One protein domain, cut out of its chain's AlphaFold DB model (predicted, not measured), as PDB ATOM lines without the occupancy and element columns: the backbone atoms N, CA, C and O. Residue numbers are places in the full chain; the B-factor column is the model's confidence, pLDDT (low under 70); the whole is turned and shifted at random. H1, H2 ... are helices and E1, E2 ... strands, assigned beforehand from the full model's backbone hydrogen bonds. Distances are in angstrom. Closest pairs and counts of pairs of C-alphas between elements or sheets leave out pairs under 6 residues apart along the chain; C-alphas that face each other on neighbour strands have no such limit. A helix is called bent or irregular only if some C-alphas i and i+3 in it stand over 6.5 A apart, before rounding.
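Overview. This is residues 3 to 96 of the 212 residues of an uncharacterized protein of Desulfuromonadales bacterium (UniProt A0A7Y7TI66). Picture a strongly twisted sheet of three strands, E1, E2 and E3, with two helices on it: H1 packs on the edge strand E3, and H3 grazes the sheet mainly at E1 and E2. The two helices come closest near Phe 52 and Ala 81, and the short H2 lies between them in the chain, away from the sheet. The printed part has 94 residues, with three named strands followed by three named helices, in the order E1, E2, E3, H1, H2, H3. The sheet order is E1, E2, E3, antiparallel throughout, and the class is mixed, helices and strands. The whole is compact, with a radius of gyration of the C-alphas of 13.5 A, and rounded, spanning 36 by 31 by 21 A.

Along the chain. Find C-alpha 6 at (106.860, 134.552, 119.857), where E1 begins; it runs over residues 6 to 17, 28.9 A, and bends by 78 degrees at residue 9. Next come E2, residues 24 to 32, 24.9 A, and E3, residues 36 to 43, 21.8 A. At C-alpha 48, (119.194, 120.292, 106.668), you meet H1, which runs to residue 65, 25.9 A. H2, residues 72 to 75, is irregular, with C-alphas 72 and 75 7.1 A apart. H3, residues 80 to 94, is 22.0 A long and ends at C-alpha 94, (105.280, 123.586, 97.013); it is only just irregular, with C-alphas 83 and 86 6.7 A apart.

Arrangement. Begin at the sheet, a meander, each strand the antiparallel neighbour of the one before. In the hairpin of E1 and E2, look at N 12 and O 29, within hydrogen-bond range at 2.9 A. In the hairpin of E2 and E3, N 28 and O 39 are within range at 3.0 A. H1 only grazes the sheet, with its residues 48 to 59; the closest C-alphas of E3 and H1 are those of His 42 and Ala 51, 5.9 A apart. H3 only grazes it too, with residues 84 to 91; the closest C-alphas of E1 and H3 are those of Ala 13 and Val 91, 7.5 A apart. H1 and H3 are close but not clearly touching, at a steep tilt of 56 degrees, opposite ways, with the C-alphas of Phe 52 and Ala 81 closest at 6.4 A. H2 is not on the sheet; it is close to H3 but not clearly touching it, the closest C-alphas being those of Val 74 and Leu 80, 7.4 A apart. Every O i to N i+4 pair of H1 is within hydrogen-bond range, 9 of 11 are in H3, and H2 is too short for such a pair.

Size, cuts and confidence. The two C-alphas farthest apart are those of His 67 and Ser 96, 41.5 A. The printed part has no cut, and no link is long. The mean pLDDT of the printed part is 82.8; look for the low values, under 70, at residues 69 to 78, of which 72 to 75 belong to H2.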
ATOM      1  N   TRP A   3     107.689 130.735 117.312       83.50
ATOM      2  CA  TRP A   3     109.118 130.725 117.048       83.50
ATOM      3  C   TRP A   3     109.830 131.359 118.236       83.50
ATOM      4  O   TRP A   3     109.660 132.549 118.495       83.50
ATOM      5  N   GLY A   4     110.586 130.565 118.995       79.50
ATOM      6  CA  GLY A   4     111.283 131.061 120.187       79.50
ATOM      7  C   GLY A   4     110.355 131.669 121.251       79.50
ATOM      8  O   GLY A   4     110.784 132.550 121.985       79.50
ATOM      9  N   GLY A   5     109.094 131.222 121.319       83.06
ATOM     10  CA  GLY A   5     108.070 131.750 122.233       83.06
ATOM     11  C   GLY A   5     107.292 132.965 121.710       83.06
ATOM     12  O   GLY A   5     106.384 133.437 122.384       83.06
ATOM     13  N   THR A   6     107.598 133.458 120.507       85.06
ATOM     14  CA  THR A   6     106.860 134.552 119.857       85.06
ATOM     15  C   THR A   6     105.899 134.000 118.805       85.06
ATOM     16  O   THR A   6     106.214 133.034 118.105       85.06
ATOM     17  N   LEU A   7     104.721 134.612 118.661       91.31
ATOM     18  CA  LEU A   7     103.741 134.212 117.651       91.31
ATOM     19  C   LEU A   7     104.297 134.431 116.233       91.31
ATOM     20  O   LEU A   7     104.728 135.532 115.894       91.31
ATOM     21  N   LEU A   8     104.223 133.389 115.399       92.88
ATOM     22  CA  LEU A   8     104.577 133.427 113.978       92.88
ATOM     23  C   LEU A   8     103.311 133.587 113.121       92.88
ATOM     24  O   LEU A   8     102.462 132.689 113.105       92.88
ATOM     25  N   HIS A   9     103.203 134.697 112.387       95.75
ATOM     26  CA  HIS A   9     102.102 134.973 111.456       95.75
ATOM     27  C   HIS A   9     102.278 134.257 110.114       95.75
ATOM     28  O   HIS A   9     101.313 133.758 109.534       95.75
ATOM     29  N   GLY A  10     103.515 134.180 109.633       95.62
ATOM     30  CA  GLY A  10     103.857 133.586 108.348       95.62
ATOM     31  C   GLY A  10     105.327 133.794 108.018       95.62
ATOM     32  O   GLY A  10     106.123 134.180 108.872       95.62
ATOM     33  N   PHE A  11     105.705 133.513 106.776       97.00
ATOM     34  CA  PHE A  11     107.062 133.762 106.311       97.00
ATOM     35  C   PHE A  11     107.107 133.981 104.801       97.00
ATOM     36  O   PHE A  11     106.240 133.514 104.057       97.00
ATOM     37  N   TRP A  12     108.173 134.630 104.346       97.00
ATOM     38  CA  TRP A  12     108.583 134.630 102.944       97.00
ATOM     39  C   TRP A  12     109.728 133.649 102.744       97.00
ATOM     40  O   TRP A  12     110.585 133.524 103.613       97.00
ATOM     41  N   ALA A  13     109.767 132.993 101.586       96.31
ATOM     42  CA  ALA A  13     110.891 132.170 101.162       96.31
ATOM     43  C   ALA A  13     111.397 132.649  99.802       96.31
ATOM     44  O   ALA A  13     110.609 132.825  98.868       96.31
ATOM     45  N   HIS A  14     112.704 132.860  99.677       93.75
ATOM     46  CA  HIS A  14     113.318 133.241  98.412       93.75
ATOM     47  C   HIS A  14     114.732 132.683  98.277       93.75
ATOM     48  O   HIS A  14     115.424 132.435  99.262       93.75
ATOM     49  N   LEU A  15     115.161 132.487  97.032       92.75
ATOM     50  CA  LEU A  15     116.551 132.168  96.740       92.75
ATOM     51  C   LEU A  15     117.382 133.447  96.764       92.75
ATOM     52  O   LEU A  15     116.919 134.512  96.345       92.75
ATOM     53  N   GLU A  16     118.612 133.326  97.230       91.44
ATOM     54  CA  GLU A  16     119.608 134.380  97.167       91.44
ATOM     55  C   GLU A  16     120.975 133.790  96.793       91.44
ATOM     56  O   GLU A  16     121.205 132.576  96.855       91.44
ATOM     57  N   TRP A  17     121.851 134.664  96.315       89.19
ATOM     58  CA  TRP A  17     123.236 134.365  96.008       89.19
ATOM     59  C   TRP A  17     124.091 135.389  96.744       89.19
ATOM     60  O   TRP A  17     124.026 136.579  96.420       89.19
ATOM     61  N   ASP A  18     124.880 134.935  97.711       80.00
ATOM     62  CA  ASP A  18     125.789 135.810  98.437       80.00
ATOM     63  C   ASP A  18     126.968 136.167  97.522       80.00
ATOM     64  O   ASP A  18     127.761 135.317  97.110       80.00
ATOM     65  N   ALA A  19     127.083 137.449  97.175       79.25
ATOM     66  CA  ALA A  19     128.133 137.950  96.296       79.25
ATOM     67  C   ALA A  19     129.537 137.904  96.927       79.25
ATOM     68  O   ALA A  19     130.522 137.857  96.195       79.25
ATOM     69  N   ASN A  20     129.637 137.914  98.259       77.94
ATOM     70  CA  ASN A  20     130.907 137.894  98.979       77.94
ATOM     71  C   ASN A  20     131.454 136.472  99.109       77.94
ATOM     72  O   ASN A  20     132.659 136.258  98.990       77.94
ATOM     73  N   THR A  21     130.576 135.503  99.372       79.00
ATOM     74  CA  THR A  21     130.974 134.109  99.628       79.00
ATOM     75  C   THR A  21     130.757 133.188  98.427       79.00
ATOM     76  O   THR A  21     131.317 132.093  98.385       79.00
ATOM     77  N   GLY A  22     129.981 133.621  97.428       83.56
ATOM     78  CA  GLY A  22     129.633 132.816  96.259       83.56
ATOM     79  C   GLY A  22     128.732 131.625  96.595       83.56
ATOM     80  O   GLY A  22     128.720 130.634  95.860       83.56
ATOM     81  N   THR A  23     128.021 131.672  97.722       83.25
ATOM     82  CA  THR A  23     127.138 130.593  98.169       83.25
ATOM     83  C   THR A  23     125.699 130.832  97.716       83.25
ATOM     84  O   THR A  23     125.245 131.955  97.495       83.25
ATOM     85  N   ARG A  24     124.962 129.727  97.560       91.00
ATOM     86  CA  ARG A  24     123.515 129.743  97.325       91.00
ATOM     87  C   ARG A  24     122.797 129.647  98.653       91.00
ATOM     88  O   ARG A  24     123.105 128.762  99.450       91.00
ATOM     89  N   GLU A  25     121.785 130.478  98.833       91.88
ATOM     90  CA  GLU A  25     120.990 130.504 100.051       91.88
ATOM     91  C   GLU A  25     119.506 130.342  99.731       91.88
ATOM     92  O   GLU A  25     118.987 130.904  98.762       91.88
ATOM     93  N   LEU A  26     118.811 129.582 100.573       93.62
ATOM     94  CA  LEU A  26     117.367 129.656 100.714       93.62
ATOM     95  C   LEU A  26     117.082 130.505 101.951       93.62
ATOM     96  O   LEU A  26     117.300 130.070 103.081       93.62
ATOM     97  N   ARG A  27     116.599 131.726 101.741       94.00
ATOM     98  CA  ARG A  27     116.290 132.651 102.825       94.00
ATOM     99  C   ARG A  27     114.834 132.550 103.222       94.00
ATOM    100  O   ARG A  27     113.950 132.623 102.368       94.00
ATOM    101  N   PHE A  28     114.614 132.443 104.525       95.12
ATOM    102  CA  PHE A  28     113.309 132.624 105.139       95.12
ATOM    103  C   PHE A  28     113.289 133.971 105.846       95.12
ATOM    104  O   PHE A  28     114.217 134.286 106.582       95.12
ATOM    105  N   LEU A  29     112.243 134.760 105.640       95.75
ATOM    106  CA  LEU A  29     111.971 135.944 106.447       95.75
ATOM    107  C   LEU A  29     110.731 135.645 107.276       95.75
ATOM    108  O   LEU A  29     109.639 135.552 106.718       95.75
ATOM    109  N   LEU A  30     110.912 135.424 108.574       94.81
ATOM    110  CA  LEU A  30     109.818 135.127 109.490       94.81
ATOM    111  C   LEU A  30     109.097 136.415 109.876       94.81
ATOM    112  O   LEU A  30     109.750 137.386 110.251       94.81
ATOM    113  N   ASP A  31     107.769 136.388 109.805       96.00
ATOM    114  CA  ASP A  31     106.883 137.452 110.273       96.00
ATOM    115  C   ASP A  31     106.410 137.128 111.693       96.00
ATOM    116  O   ASP A  31     105.452 136.370 111.886       96.00
ATOM    117  N   LEU A  32     107.146 137.618 112.690       92.75
ATOM    118  CA  LEU A  32     106.795 137.460 114.099       92.75
ATOM    119  C   LEU A  32     105.994 138.672 114.562       92.75
ATOM    120  O   LEU A  32     106.193 139.780 114.069       92.75
ATOM    121  N   SER A  33     105.161 138.492 115.585       91.75
ATOM    122  CA  SER A  33     104.341 139.577 116.145       91.75
ATOM    123  C   SER A  33     105.133 140.814 116.594       91.75
ATOM    124  O   SER A  33     104.559 141.890 116.732       91.75
ATOM    125  N   GLU A  34     106.437 140.668 116.838       88.75
ATOM    126  CA  GLU A  34     107.314 141.731 117.342       88.75
ATOM    127  C   GLU A  34     108.397 142.168 116.343       88.75
ATOM    128  O   GLU A  34     108.969 143.246 116.501       88.75
ATOM    129  N   ALA A  35     108.719 141.347 115.335       87.94
ATOM    130  CA  ALA A  35     109.859 141.590 114.454       87.94
ATOM    131  C   ALA A  35     109.835 140.739 113.177       87.94
ATOM    132  O   ALA A  35     109.240 139.666 113.121       87.94
ATOM    133  N   LEU A  36     110.608 141.180 112.182       91.19
ATOM    134  CA  LEU A  36     110.982 140.355 111.038       91.19
ATOM    135  C   LEU A  36     112.343 139.703 111.291       91.19
ATOM    136  O   LEU A  36     113.323 140.404 111.550       91.19
ATOM    137  N   VAL A  37     112.417 138.373 111.191       88.69
ATOM    138  CA  VAL A  37     113.648 137.613 111.481       88.69
ATOM    139  C   VAL A  37     114.123 136.850 110.241       88.69
ATOM    140  O   VAL A  37     113.431 135.934 109.793       88.69
ATOM    141  N   PRO A  38     115.292 137.190 109.668       90.19
ATOM    142  CA  PRO A  38     115.853 136.455 108.541       90.19
ATOM    143  C   PRO A  38     116.585 135.181 108.994       90.19
ATOM    144  O   PRO A  38     117.345 135.191 109.960       90.19
ATOM    145  N   ILE A  39     116.409 134.091 108.245       89.56
ATOM    146  CA  ILE A  39     117.105 132.807 108.402       89.56
ATOM    147  C   ILE A  39     117.741 132.444 107.047       89.56
ATOM    148  O   ILE A  39     117.040 131.953 106.154       89.56
ATOM    149  N   PRO A  40     119.048 132.705 106.858       89.88
ATOM    150  CA  PRO A  40     119.755 132.424 105.610       89.88
ATOM    151  C   PRO A  40     120.269 130.980 105.558       89.88
ATOM    152  O   PRO A  40     121.400 130.685 105.936       89.88
ATOM    153  N   LEU A  41     119.437 130.046 105.097       90.25
ATOM    154  CA  LEU A  41     119.813 128.635 105.033       90.25
ATOM    155  C   LEU A  41     120.736 128.374 103.831       90.25
ATOM    156  O   LEU A  41     120.294 128.374 102.681       90.25
ATOM    157  N   HIS A  42     122.019 128.115 104.084       88.69
ATOM    158  CA  HIS A  42     122.969 127.794 103.018       88.69
ATOM    159  C   HIS A  42     122.652 126.444 102.356       88.69
ATOM    160  O   HIS A  42     122.486 125.422 103.030       88.69
ATOM    161  N   ILE A  43     122.650 126.424 101.023       88.62
ATOM    162  CA  ILE A  43     122.419 125.232 100.205       88.62
ATOM    163  C   ILE A  43     123.768 124.643  99.785       88.62
ATOM    164  O   ILE A  43     124.553 125.295  99.094       88.62
ATOM    165  N   GLY A  44     124.023 123.387 100.148       87.00
ATOM    166  CA  GLY A  44     125.256 122.692  99.790       87.00
ATOM    167  C   GLY A  44     125.192 121.191 100.043       87.00
ATOM    168  O   GLY A  44     124.114 120.621 100.199       87.00
ATOM    169  N   ASN A  45     126.361 120.551 100.064       86.62
ATOM    170  CA  ASN A  45     126.497 119.102 100.231       86.62
ATOM    171  C   ASN A  45     126.461 118.714 101.716       86.62
ATOM    172  O   ASN A  45     127.443 118.220 102.262       86.62
ATOM    173  N   TRP A  46     125.341 118.996 102.372       86.81
ATOM    174  CA  TRP A  46     125.118 118.735 103.791       86.81
ATOM    175  C   TRP A  46     123.638 118.517 104.085       86.81
ATOM    176  O   TRP A  46     122.766 118.832 103.271       86.81
ATOM    177  N   THR A  47     123.348 117.980 105.267       83.75
ATOM    178  CA  THR A  47     121.969 117.797 105.730       83.75
ATOM    179  C   THR A  47     121.301 119.128 106.099       83.75
ATOM    180  O   THR A  47     121.959 120.143 106.327       83.75
ATOM    181  N   VAL A  48     119.966 119.129 106.189       81.62
ATOM    182  CA  VAL A  48     119.194 120.292 106.668       81.62
ATOM    183  C   VAL A  48     119.601 120.679 108.091       81.62
ATOM    184  O   VAL A  48     119.738 121.866 108.377       81.62
ATOM    185  N   SER A  49     119.829 119.694 108.964       81.56
ATOM    186  CA  SER A  49     120.269 119.930 110.341       81.56
ATOM    187  C   SER A  49     121.606 120.665 110.371       81.56
ATOM    188  O   SER A  49     121.707 121.717 110.992       81.56
ATOM    189  N   GLU A  50     122.589 120.195 109.601       85.69
ATOM    190  CA  GLU A  50     123.880 120.879 109.484       85.69
ATOM    191  C   GLU A  50     123.754 122.273 108.850       85.69
ATOM    192  O   GLU A  50     124.491 123.191 109.204       85.69
ATOM    193  N   ALA A  51     122.854 122.464 107.879       86.50
ATOM    194  CA  ALA A  51     122.597 123.792 107.323       86.50
ATOM    195  C   ALA A  51     122.088 124.749 108.411       86.50
ATOM    196  O   ALA A  51     122.530 125.892 108.478       86.50
ATOM    197  N   PHE A  52     121.199 124.268 109.282       84.81
ATOM    198  CA  PHE A  52     120.633 125.051 110.373       84.81
ATOM    199  C   PHE A  52     121.655 125.341 111.482       84.81
ATOM    200  O   PHE A  52     121.744 126.470 111.958       84.81
ATOM    201  N   GLU A  53     122.491 124.367 111.843       82.44
ATOM    202  CA  GLU A  53     123.618 124.566 112.765       82.44
ATOM    203  C   GLU A  53     124.562 125.670 112.271       82.44
ATOM    204  O   GLU A  53     124.919 126.570 113.031       82.44
ATOM    205  N   ARG A  54     124.883 125.686 110.969       85.88
ATOM    206  CA  ARG A  54     125.698 126.756 110.364       85.88
ATOM    207  C   ARG A  54     125.046 128.137 110.480       85.88
ATOM    208  O   ARG A  54     125.760 129.123 110.665       85.88
ATOM    209  N   VAL A  55     123.714 128.226 110.398       84.81
ATOM    210  CA  VAL A  55     122.984 129.487 110.618       84.81
ATOM    211  C   VAL A  55     123.151 129.965 112.058       84.81
ATOM    212  O   VAL A  55     123.462 131.136 112.278       84.81
ATOM    213  N   LEU A  56     122.997 129.071 113.037       81.69
ATOM    214  CA  LEU A  56     123.159 129.402 114.457       81.69
ATOM    215  C   LEU A  56     124.588 129.859 114.780       81.69
ATOM    216  O   LEU A  56     124.781 130.857 115.484       81.69
ATOM    217  N   ASP A  57     125.587 129.178 114.223       82.81
ATOM    218  CA  ASP A  57     126.995 129.553 114.357       82.81
ATOM    219  C   ASP A  57     127.265 130.946 113.784       82.81
ATOM    220  O   ASP A  57     127.931 131.774 114.414       82.81
ATOM    221  N   MET A  58     126.729 131.232 112.595       82.06
ATOM    222  CA  MET A  58     126.882 132.534 111.957       82.06
ATOM    223  C   MET A  58     126.203 133.641 112.766       82.06
ATOM    224  O   MET A  58     126.825 134.674 113.010       82.06
ATOM    225  N   ALA A  59     124.975 133.413 113.237       80.12
ATOM    226  CA  ALA A  59     124.253 134.363 114.079       80.12
ATOM    227  C   ALA A  59     125.037 134.678 115.363       80.12
ATOM    228  O   ALA A  59     125.186 135.845 115.728       80.12
ATOM    229  N   THR A  60     125.617 133.654 115.999       79.06
ATOM    230  CA  THR A  60     126.476 133.790 117.189       79.06
ATOM    231  C   THR A  60     127.697 134.661 116.922       79.06
ATOM    232  O   THR A  60     127.992 135.583 117.692       79.06
ATOM    233  N   ARG A  61     128.390 134.422 115.806       81.19
ATOM    234  CA  ARG A  61     129.548 135.230 115.401       81.19
ATOM    235  C   ARG A  61     129.162 136.679 115.116       81.19
ATOM    236  O   ARG A  61     129.805 137.582 115.645       81.19
ATOM    237  N   GLN A  62     128.106 136.909 114.337       80.06
ATOM    238  CA  GLN A  62     127.667 138.258 113.963       80.06
ATOM    239  C   GLN A  62     127.211 139.072 115.173       80.06
ATOM    240  O   GLN A  62     127.608 140.224 115.330       80.06
ATOM    241  N   ALA A  63     126.455 138.464 116.085       79.69
ATOM    242  CA  ALA A  63     126.054 139.118 117.324       79.69
ATOM    243  C   ALA A  63     127.260 139.537 118.175       79.69
ATOM    244  O   ALA A  63     127.293 140.644 118.710       79.69
ATOM    245  N   SER A  64     128.287 138.683 118.231       78.56
ATOM    246  CA  SER A  64     129.528 138.968 118.958       78.56
ATOM    247  C   SER A  64     130.289 140.150 118.342       78.56
ATOM    248  O   SER A  64     130.744 141.027 119.074       78.56
ATOM    249  N   ILE A  65     130.384 140.199 117.007       82.62
ATOM    250  CA  ILE A  65     131.030 141.286 116.249       82.62
ATOM    251  C   ILE A  65     130.294 142.616 116.443       82.62
ATOM    252  O   ILE A  65     130.926 143.650 116.632       82.62
ATOM    253  N   HIS A  66     128.962 142.594 116.420       75.69
ATOM    254  CA  HIS A  66     128.137 143.797 116.538       75.69
ATOM    255  C   HIS A  66     127.797 144.179 117.985       75.69
ATOM    256  O   HIS A  66     127.001 145.090 118.201       75.69
ATOM    257  N   HIS A  67     128.383 143.493 118.974       75.44
ATOM    258  CA  HIS A  67     128.086 143.668 120.402       75.44
ATOM    259  C   HIS A  67     126.587 143.590 120.729       75.44
ATOM    260  O   HIS A  67     126.101 144.190 121.688       75.44
ATOM    261  N   LEU A  68     125.848 142.827 119.925       70.62
ATOM    262  CA  LEU A  68     124.440 142.563 120.134       70.62
ATOM    263  C   LEU A  68     124.317 141.362 121.062       70.62
ATOM    264  O   LEU A  68     124.922 140.309 120.850       70.62
ATOM    265  N   ARG A  69     123.486 141.496 122.092       57.88
ATOM    266  CA  ARG A  69     123.038 140.334 122.847       57.88
ATOM    267  C   ARG A  69     122.061 139.592 121.938       57.88
ATOM    268  O   ARG A  69     120.966 140.089 121.694       57.88
ATOM    269  N   LEU A  70     122.460 138.430 121.415       59.31
ATOM    270  CA  LEU A  70     121.483 137.479 120.875       59.31
ATOM    271  C   LEU A  70     120.375 137.324 121.905       59.31
ATOM    272  O   LEU A  70     120.686 137.272 123.097       59.31
ATOM    273  N   LEU A  71     119.120 137.259 121.460       52.94
ATOM    274  CA  LEU A  71     118.010 136.851 122.316       52.94
ATOM    275  C   LEU A  71     118.422 135.516 122.951       52.94
ATOM    276  O   LEU A  71     118.492 134.483 122.288       52.94
ATOM    277  N   GLN A  72     118.874 135.587 124.203       45.84
ATOM    278  CA  GLN A  72     119.769 134.597 124.806       45.84
ATOM    279  C   GLN A  72     119.030 133.322 125.237       45.84
ATOM    280  O   GLN A  72     119.659 132.411 125.766       45.84
ATOM    281  N   ASP A  73     117.737 133.211 124.935       46.62
ATOM    282  CA  ASP A  73     116.883 132.100 125.358       46.62
ATOM    283  C   ASP A  73     116.747 130.978 124.320       46.62
ATOM    284  O   ASP A  73     116.087 129.969 124.564       46.62
ATOM    285  N   VAL A  74     117.453 131.076 123.189       50.41
ATOM    286  CA  VAL A  74     117.500 130.015 122.167       50.41
ATOM    287  C   VAL A  74     118.098 128.701 122.702       50.41
ATOM    288  O   VAL A  74     117.853 127.635 122.145       50.41
ATOM    289  N   LYS A  75     118.868 128.745 123.798       43.12
ATOM    290  CA  LYS A  75     119.506 127.554 124.384       43.12
ATOM    291  C   LYS A  75     118.593 126.706 125.276       43.12
ATOM    292  O   LYS A  75     118.996 125.596 125.614       43.12
ATOM    293  N   THR A  76     117.402 127.181 125.651       44.66
ATOM    294  CA  THR A  76     116.585 126.514 126.688       44.66
ATOM    295  C   THR A  76     115.294 125.883 126.162       44.66
ATOM    296  O   THR A  76     114.675 125.098 126.871       44.66
ATOM    297  N   ASN A  77     114.898 126.156 124.920       46.25
ATOM    298  CA  ASN A  77     113.653 125.642 124.348       46.25
ATOM    299  C   ASN A  77     113.962 124.787 123.116       46.25
ATOM    300  O   ASN A  77     114.811 125.177 122.321       46.25
ATOM    301  N   SER A  78     113.314 123.621 123.015       53.00
ATOM    302  CA  SER A  78     113.197 122.737 121.836       53.00
ATOM    303  C   SER A  78     113.923 123.217 120.571       53.00
ATOM    304  O   SER A  78     113.598 124.280 120.038       53.00
ATOM    305  N   SER A  79     114.889 122.410 120.105       73.69
ATOM    306  CA  SER A  79     115.767 122.665 118.954       73.69
ATOM    307  C   SER A  79     115.078 123.556 117.920       73.69
ATOM    308  O   SER A  79     114.098 123.142 117.310       73.69
ATOM    309  N   LEU A  80     115.550 124.791 117.714       74.06
ATOM    310  CA  LEU A  80     114.984 125.694 116.700       74.06
ATOM    311  C   LEU A  80     114.875 125.024 115.314       74.06
ATOM    312  O   LEU A  80     114.024 125.405 114.513       74.06
ATOM    313  N   ALA A  81     115.682 123.990 115.047       76.50
ATOM    314  CA  ALA A  81     115.552 123.154 113.861       76.50
ATOM    315  C   ALA A  81     114.203 122.398 113.799       76.50
ATOM    316  O   ALA A  81     113.616 122.294 112.725       76.50
ATOM    317  N   GLU A  82     113.673 121.917 114.929       80.88
ATOM    318  CA  GLU A  82     112.335 121.309 115.034       80.88
ATOM    319  C   GLU A  82     111.234 122.335 114.749       80.88
ATOM    320  O   GLU A  82     110.281 122.033 114.034       80.88
ATOM    321  N   GLN A  83     111.380 123.570 115.244       84.69
ATOM    322  CA  GLN A  83     110.442 124.664 114.948       84.69
ATOM    323  C   GLN A  83     110.525 125.101 113.475       84.69
ATOM    324  O   GLN A  83     109.531 125.531 112.890       84.69
ATOM    325  N   PHE A  84     111.696 124.957 112.852       86.62
ATOM    326  CA  PHE A  84     111.937 125.299 111.451       86.62
ATOM    327  C   PHE A  84     111.437 124.228 110.471       86.62
ATOM    328  O   PHE A  84     111.024 124.550 109.354       86.62
ATOM    329  N   GLN A  85     111.441 122.955 110.877       87.00
ATOM    330  CA  GLN A  85     111.091 121.823 110.018       87.00
ATOM    331  C   GLN A  85     109.726 121.975 109.313       87.00
ATOM    332  O   GLN A  85     109.667 121.708 108.108       87.00
ATOM    333  N   PRO A  86     108.637 122.431 109.967       90.31
ATOM    334  CA  PRO A  86     107.363 122.673 109.291       90.31
ATOM    335  C   PRO A  86     107.443 123.735 108.186       90.31
ATOM    336  O   PRO A  86     106.808 123.575 107.143       90.31
ATOM    337  N   LEU A  87     108.237 124.794 108.385       93.19
ATOM    338  CA  LEU A  87     108.392 125.882 107.413       93.19
ATOM    339  C   LEU A  87     109.113 125.383 106.163       93.19
ATOM    340  O   LEU A  87     108.643 125.580 105.040       93.19
ATOM    341  N   LEU A  88     110.217 124.657 106.358       92.31
ATOM    342  CA  LEU A  88     110.936 124.023 105.261       92.31
ATOM    343  C   LEU A  88     110.067 122.982 104.551       92.31
ATOM    344  O   LEU A  88     110.045 122.938 103.323       92.31
ATOM    345  N   SER A  89     109.316 122.173 105.303       91.19
ATOM    346  CA  SER A  89     108.407 121.177 104.732       91.19
ATOM    347  C   SER A  89     107.340 121.815 103.845       91.19
ATOM    348  O   SER A  89     107.000 121.233 102.821       91.19
ATOM    349  N   MET A  90     106.824 122.996 104.201       91.81
ATOM    350  CA  MET A  90     105.875 123.728 103.360       91.81
ATOM    351  C   MET A  90     106.518 124.153 102.034       91.81
ATOM    352  O   MET A  90     105.944 123.928 100.971       91.81
ATOM    353  N   VAL A  91     107.734 124.705 102.071       93.12
ATOM    354  CA  VAL A  91     108.464 125.092 100.849       93.12
ATOM    355  C   VAL A  91     108.760 123.876  99.974       93.12
ATOM    356  O   VAL A  91     108.522 123.915  98.770       93.12
ATOM    357  N   LEU A  92     109.224 122.774 100.567       90.25
ATOM    358  CA  LEU A  92     109.469 121.529  99.837       90.25
ATOM    359  C   LEU A  92     108.185 120.961  99.234       90.25
ATOM    360  O   LEU A  92     108.219 120.453  98.117       90.25
ATOM    361  N   TYR A  93     107.057 121.070  99.939       90.19
ATOM    362  CA  TYR A  93     105.767 120.628  99.426       90.19
ATOM    363  C   TYR A  93     105.384 121.405  98.168       90.19
ATOM    364  O   TYR A  93     105.074 120.787  97.154       90.19
ATOM    365  N   LEU A  94     105.518 122.734  98.184       88.75
ATOM    366  CA  LEU A  94     105.280 123.586  97.013       88.75
ATOM    367  C   LEU A  94     106.224 123.288  95.834       88.75
ATOM    368  O   LEU A  94     105.879 123.575  94.692       88.75
ATOM    369  N   CYS A  95     107.398 122.716  96.108       86.38
ATOM    370  CA  CYS A  95     108.374 122.293  95.104       86.38
ATOM    371  C   CYS A  95     108.222 120.826  94.663       86.38
ATOM    372  O   CYS A  95     109.028 120.365  93.856       86.38
ATOM    373  N   SER A  96     107.257 120.079  95.209       86.38
ATOM    374  CA  SER A  96     107.015 118.684  94.818       86.38
ATOM    375  C   SER A  96     106.357 118.583  93.436       86.38
ATOM    376  O   SER A  96     105.895 119.581  92.888       86.38
TER     377      SER A  96